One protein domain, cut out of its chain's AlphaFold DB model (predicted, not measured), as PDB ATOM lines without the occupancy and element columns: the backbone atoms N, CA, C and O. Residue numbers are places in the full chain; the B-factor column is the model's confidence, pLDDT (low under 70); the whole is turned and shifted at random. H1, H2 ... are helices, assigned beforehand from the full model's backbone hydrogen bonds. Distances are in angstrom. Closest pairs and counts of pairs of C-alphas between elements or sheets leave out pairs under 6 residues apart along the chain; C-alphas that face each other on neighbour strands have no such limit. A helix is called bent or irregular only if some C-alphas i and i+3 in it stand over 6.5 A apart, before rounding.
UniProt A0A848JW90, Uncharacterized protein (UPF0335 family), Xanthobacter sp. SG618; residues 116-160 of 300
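AT A GLANCE: This is residues 116 to 160 of the 300 residues of the protein "Uncharacterized protein (UPF0335 family)" of Xanthobacter sp. SG618 (UniProt A0A848JW90). Two helices, H1 and H2, sit side by side on a slant and run the same way, closely packed. Between them the chain folds back in a long loop, residues 128 to 141, from the end of H1 to the start of H2, and a short tail, residues 156 to 160, follows H2. The 45 printed residues hold two named helices, H1 then H2, and no named strand; the class is all helix, with 26 residues in the helices. The whole is compact, with a radius of gyration of the C-alphas of 9.2 A, and rounded, spanning 24 by 20 by 19 A.

HOW THE PARTS SIT: H1, residues 116 to 127, touches H2, residues 142 to 155, with 40 pairs of C-alphas within 8 A. Their closest C-alphas are those of Gly 122 and Phe 151, 4.2 A apart. Centre to centre the helices are 6.6 A apart. Their lines stand at a steep tilt of 38 degrees, only just past shallow, and they run the same way. In both H1 and H2 every backbone O i to N i+4 pair is within hydrogen-bond range.

IN THESE COORDINATES: H1 begins at C-alpha 116, (-50.984, 46.550, -48.958), and ends at C-alpha 127, 17.2 A from first to last C-alpha. H2, the longest helix with 14 residues, begins at C-alpha 142, (-47.792, 36.803, -47.048), and ends at C-alpha 155, (-34.381, 52.190, -48.340), a length of 20.5 A. Neither helix is bent or irregular.

THE WHOLE: The two C-alphas farthest apart are those of Arg 127 and Gly 140, 24.9 A. The printed part has no cut. The link from H1 to H2 is long, with 14 residues. The mean pLDDT of the printed part is 85.1, and residues 159 to 160 are under 70.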
ATOM      1  N   GLU A 116     -51.352  45.180 -48.593       81.31
ATOM      2  CA  GLU A 116     -50.984  46.550 -48.958       81.31
ATOM      3  C   GLU A 116     -50.624  47.389 -47.728       81.31
ATOM      4  O   GLU A 116     -49.573  48.024 -47.715       81.31
ATOM      5  N   GLU A 117     -51.417  47.308 -46.658       85.88
ATOM      6  CA  GLU A 117     -51.114  47.969 -45.381       85.88
ATOM      7  C   GLU A 117     -49.781  47.484 -44.792       85.88
ATOM      8  O   GLU A 117     -48.979  48.296 -44.337       85.88
ATOM      9  N   ALA A 118     -49.477  46.186 -44.894       86.56
ATOM     10  CA  ALA A 118     -48.181  45.651 -44.477       86.56
ATOM     11  C   ALA A 118     -47.008  46.245 -45.285       86.56
ATOM     12  O   ALA A 118     -45.956  46.543 -44.717       86.56
ATOM     13  N   ARG A 119     -47.181  46.484 -46.596       89.19
ATOM     14  CA  ARG A 119     -46.166  47.145 -47.441       89.19
ATOM     15  C   ARG A 119     -45.964  48.611 -47.070       89.19
ATOM     16  O   ARG A 119     -44.860  49.142 -47.198       89.19
ATOM     17  N   ASP A 120     -47.014  49.286 -46.640       89.69
ATOM     18  CA  ASP A 120     -46.952  50.686 -46.229       89.69
ATOM     19  C   ASP A 120     -46.231  50.817 -44.883       89.69
ATOM     20  O   ASP A 120     -45.313  51.629 -44.749       89.69
ATOM     21  N   GLU A 121     -46.526  49.908 -43.953       87.50
ATOM     22  CA  GLU A 121     -45.823  49.776 -42.675       87.50
ATOM     23  C   GLU A 121     -44.331  49.487 -42.850       87.50
ATOM     24  O   GLU A 121     -43.511  50.043 -42.123       87.50
ATOM     25  N   GLY A 122     -43.953  48.667 -43.833       88.69
ATOM     26  CA  GLY A 122     -42.547  48.433 -44.163       88.69
ATOM     27  C   GLY A 122     -41.821  49.722 -44.554       88.69
ATOM     28  O   GLY A 122     -40.727  50.010 -44.061       88.69
ATOM     29  N   ARG A 123     -42.460  50.556 -45.391       88.81
ATOM     30  CA  ARG A 123     -41.906  51.862 -45.801       88.81
ATOM     31  C   ARG A 123     -41.737  52.804 -44.613       88.81
ATOM     32  O   ARG A 123     -40.758  53.550 -44.548       88.81
ATOM     33  N   GLU A 124     -42.694  52.797 -43.694       88.88
ATOM     34  CA  GLU A 124     -42.670  53.631 -42.492       88.88
ATOM     35  C   GLU A 124     -41.652  53.142 -41.463       88.88
ATOM     36  O   GLU A 124     -40.939  53.961 -40.889       88.88
ATOM     37  N   ALA A 125     -41.506  51.827 -41.291       88.00
ATOM     38  CA  ALA A 125     -40.528  51.226 -40.394       88.00
ATOM     39  C   ALA A 125     -39.090  51.612 -40.771       88.00
ATOM     40  O   ALA A 125     -38.302  51.966 -39.892       88.00
ATOM     41  N   PHE A 126     -38.767  51.655 -42.071       85.50
ATOM     42  CA  PHE A 126     -37.477  52.179 -42.530       85.50
ATOM     43  C   PHE A 126     -37.301  53.661 -42.170       85.50
ATOM     44  O   PHE A 126     -36.268  54.055 -41.631       85.50
ATOM     45  N   ARG A 127     -38.324  54.493 -42.415       85.00
ATOM     46  CA  ARG A 127     -38.288  55.927 -42.061       85.00
ATOM     47  C   ARG A 127     -38.160  56.156 -40.554       85.00
ATOM     48  O   ARG A 127     -37.560  57.145 -40.147       85.00
ATOM     49  N   ALA A 128     -38.706  55.250 -39.748       88.06
ATOM     50  CA  ALA A 128     -38.602  55.247 -38.295       88.06
ATOM     51  C   ALA A 128     -37.266  54.673 -37.779       88.06
ATOM     52  O   ALA A 128     -37.021  54.705 -36.575       88.06
ATOM     53  N   GLY A 129     -36.393  54.166 -38.660       85.62
ATOM     54  CA  GLY A 129     -35.085  53.615 -38.294       85.62
ATOM     55  C   GLY A 129     -35.140  52.231 -37.639       85.62
ATOM     56  O   GLY A 129     -34.168  51.818 -37.006       85.62
ATOM     57  N   VAL A 130     -36.258  51.513 -37.775       87.94
ATOM     58  CA  VAL A 130     -36.389  50.115 -37.339       87.94
ATOM     59  C   VAL A 130     -35.496  49.241 -38.222       87.94
ATOM     60  O   VAL A 130     -35.317  49.538 -39.401       87.94
ATOM     61  N   ARG A 131     -34.902  48.171 -37.685       84.81
ATOM     62  CA  ARG A 131     -34.089  47.250 -38.497       84.81
ATOM     63  C   ARG A 131     -35.002  46.257 -39.209       84.81
ATOM     64  O   ARG A 131     -35.983  45.804 -38.635       84.81
ATOM     65  N   ILE A 132     -34.622  45.819 -40.407       82.94
ATOM     66  CA  ILE A 132     -35.410  44.851 -41.193       82.94
ATOM     67  C   ILE A 132     -35.613  43.492 -40.483       82.94
ATOM     68  O   ILE A 132     -36.575  42.785 -40.752       82.94
ATOM     69  N   ILE A 133     -34.723  43.130 -39.548       85.50
ATOM     70  CA  ILE A 133     -34.841  41.911 -38.724       85.50
ATOM     71  C   ILE A 133     -36.027  42.007 -37.755       85.50
ATOM     72  O   ILE A 133     -36.620  40.988 -37.412       85.50
ATOM     73  N   ASP A 134     -36.401  43.221 -37.356       87.31
ATOM     74  CA  ASP A 134     -37.485  43.492 -36.415       87.31
ATOM     75  C   ASP A 134     -38.844  43.557 -37.160       87.31
ATOM     76  O   ASP A 134     -39.670  44.438 -36.917       87.31
ATOM     77  N   ASN A 135     -39.060  42.635 -38.111       86.44
ATOM     78  CA  ASN A 135     -40.306  42.499 -38.872       86.44
ATOM     79  C   ASN A 135     -41.414  41.925 -37.961       86.44
ATOM     80  O   ASN A 135     -41.217  40.855 -37.374       86.44
ATOM     81  N   PRO A 136     -42.580  42.588 -37.846       87.69
ATOM     82  CA  PRO A 136     -43.658  42.165 -36.951       87.69
ATOM     83  C   PRO A 136     -44.417  40.912 -37.423       87.69
ATOM     84  O   PRO A 136     -45.154  40.321 -36.635       87.69
ATOM     85  N   TYR A 137     -44.261  40.491 -38.683       86.75
ATOM     86  CA  TYR A 137     -44.960  39.339 -39.252       86.75
ATOM     87  C   TYR A 137     -44.121  38.056 -39.156       86.75
ATOM     88  O   TYR A 137     -42.935  38.017 -39.501       86.75
ATOM     89  N   THR A 138     -44.751  36.960 -38.724       85.62
ATOM     90  CA  THR A 138     -44.093  35.654 -38.571       85.62
ATOM     91  C   THR A 138     -43.756  35.004 -39.916       85.62
ATOM     92  O   THR A 138     -44.376  35.280 -40.945       85.62
ATOM     93  N   ALA A 139     -42.783  34.090 -39.922       77.25
ATOM     94  CA  ALA A 139     -42.403  33.342 -41.119       77.25
ATOM     95  C   ALA A 139     -43.592  32.545 -41.699       77.25
ATOM     96  O   ALA A 139     -44.256  31.805 -40.978       77.25
ATOM     97  N   GLY A 140     -43.842  32.691 -43.006       77.44
ATOM     98  CA  GLY A 140     -44.951  32.038 -43.718       77.44
ATOM     99  C   GLY A 140     -46.195  32.912 -43.937       77.44
ATOM    100  O   GLY A 140     -47.056  32.521 -44.722       77.44
ATOM    101  N   ASP A 141     -46.277  34.095 -43.316       86.50
ATOM    102  CA  ASP A 141     -47.341  35.070 -43.586       86.50
ATOM    103  C   ASP A 141     -47.030  35.878 -44.871       86.50
ATOM    104  O   ASP A 141     -45.954  36.485 -44.957       86.50
ATOM    105  N   PRO A 142     -47.939  35.943 -45.868       85.69
ATOM    106  CA  PRO A 142     -47.792  36.803 -47.048       85.69
ATOM    107  C   PRO A 142     -47.513  38.283 -46.737       85.69
ATOM    108  O   PRO A 142     -46.854  38.969 -47.521       85.69
ATOM    109  N   ARG A 143     -47.971  38.783 -45.586       88.75
ATOM    110  CA  ARG A 143     -47.738  40.164 -45.131       88.75
ATOM    111  C   ARG A 143     -46.278  40.431 -44.785       88.75
ATOM    112  O   ARG A 143     -45.814  41.555 -44.952       88.75
ATOM    113  N   ARG A 144     -45.536  39.398 -44.378       89.06
ATOM    114  CA  ARG A 144     -44.106  39.501 -44.076       89.06
ATOM    115  C   ARG A 144     -43.309  39.928 -45.305       89.06
ATOM    116  O   ARG A 144     -42.483  40.829 -45.207       89.06
ATOM    117  N   ALA A 145     -43.597  39.313 -46.453       87.75
ATOM    118  CA  ALA A 145     -42.962  39.651 -47.725       87.75
ATOM    119  C   ALA A 145     -43.344  41.063 -48.185       87.75
ATOM    120  O   ALA A 145     -42.477  41.834 -48.577       87.75
ATOM    121  N   ALA A 146     -44.621  41.435 -48.066       90.50
ATOM    122  CA  ALA A 146     -45.070  42.775 -48.426       90.50
ATOM    123  C   ALA A 146     -44.422  43.865 -47.557       90.50
ATOM    124  O   ALA A 146     -44.001  44.894 -48.083       90.50
ATOM    125  N   TRP A 147     -44.269  43.624 -46.252       92.50
ATOM    126  CA  TRP A 147     -43.538  44.514 -45.349       92.50
ATOM    127  C   TRP A 147     -42.054  44.627 -45.720       92.50
ATOM    128  O   TRP A 147     -41.551  45.745 -45.844       92.50
ATOM    129  N   ASP A 148     -41.375  43.506 -45.992       89.12
ATOM    130  CA  ASP A 148     -39.969  43.500 -46.431       89.12
ATOM    131  C   ASP A 148     -39.803  44.283 -47.756       89.12
ATOM    132  O   ASP A 148     -38.893  45.101 -47.890       89.12
ATOM    133  N   GLU A 149     -40.724  44.123 -48.715       87.62
ATOM    134  CA  GLU A 149     -40.737  44.870 -49.983       87.62
ATOM    135  C   GLU A 149     -40.921  46.379 -49.782       87.62
ATOM    136  O   GLU A 149     -40.262  47.186 -50.440       87.62
ATOM    137  N   GLY A 150     -41.809  46.777 -48.869       89.19
ATOM    138  CA  GLY A 150     -41.996  48.174 -48.497       89.19
ATOM    139  C   GLY A 150     -40.739  48.771 -47.868       89.19
ATOM    140  O   GLY A 150     -40.286  49.847 -48.259       89.19
ATOM    141  N   PHE A 151     -40.142  48.044 -46.930       91.06
ATOM    142  CA  PHE A 151     -38.920  48.445 -46.243       91.06
ATOM    143  C   PHE A 151     -37.757  48.640 -47.229       91.06
ATOM    144  O   PHE A 151     -37.108  49.690 -47.244       91.06
ATOM    145  N   CYS A 152     -37.558  47.673 -48.128       86.06
ATOM    146  CA  CYS A 152     -36.561  47.722 -49.194       86.06
ATOM    147  C   CYS A 152     -36.812  48.890 -50.165       86.06
ATOM    148  O   CYS A 152     -35.918  49.714 -50.382       86.06
ATOM    149  N   ALA A 153     -38.049  49.067 -50.641       84.56
ATOM    150  CA  ALA A 153     -38.417  50.168 -51.534       84.56
ATOM    151  C   ALA A 153     -38.158  51.557 -50.921       84.56
ATOM    152  O   ALA A 153     -37.724  52.470 -51.626       84.56
ATOM    153  N   ALA A 154     -38.391  51.732 -49.615       84.62
ATOM    154  CA  ALA A 154     -38.103  52.985 -48.915       84.62
ATOM    155  C   ALA A 154     -36.602  53.212 -48.678       84.62
ATOM    156  O   ALA A 154     -36.148  54.356 -48.710       84.62
ATOM    157  N   SER A 155     -35.839  52.137 -48.478       83.44
ATOM    158  CA  SER A 155     -34.381  52.190 -48.340       83.44
ATOM    159  C   SER A 155     -33.638  52.434 -49.658       83.44
ATOM    160  O   SER A 155     -32.450  52.752 -49.643       83.44
ATOM    161  N   GLY A 156     -34.328  52.306 -50.799       80.69
ATOM    162  CA  GLY A 156     -33.714  52.357 -52.128       80.69
ATOM    163  C   GLY A 156     -32.814  51.151 -52.418       80.69
ATOM    164  O   GLY A 156     -32.024  51.200 -53.360       80.69
ATOM    165  N   SER A 157     -32.930  50.100 -51.603       78.38
ATOM    166  CA  SER A 157     -32.199  48.845 -51.712       78.38
ATOM    167  C   SER A 157     -33.124  47.750 -52.230       78.38
ATOM    168  O   SER A 157     -34.277  47.669 -51.819       78.38
ATOM    169  N   ASP A 158     -32.619  46.870 -53.091       71.75
ATOM    170  CA  ASP A 158     -33.360  45.692 -53.577       71.75
ATOM    171  C   ASP A 158     -33.325  44.524 -52.562       71.75
ATOM    172  O   ASP A 158     -33.548  43.366 -52.899       71.75
ATOM    173  N   GLY A 159     -32.920  44.784 -51.310       66.19
ATOM    174  CA  GLY A 159     -32.711  43.757 -50.279       66.19
ATOM    175  C   GLY A 159     -31.522  42.818 -50.548       66.19
ATOM    176  O   GLY A 159     -31.199  41.978 -49.712       66.19
ATOM    177  N   MET A 160     -30.847  42.989 -51.690       69.00
ATOM    178  CA  MET A 160     -29.691  42.217 -52.167       69.00
ATOM    179  C   MET A 160     -28.463  43.100 -52.445       69.00
ATOM    180  O   MET A 160     -27.565  42.737 -53.211       69.00
TER     181      MET A 160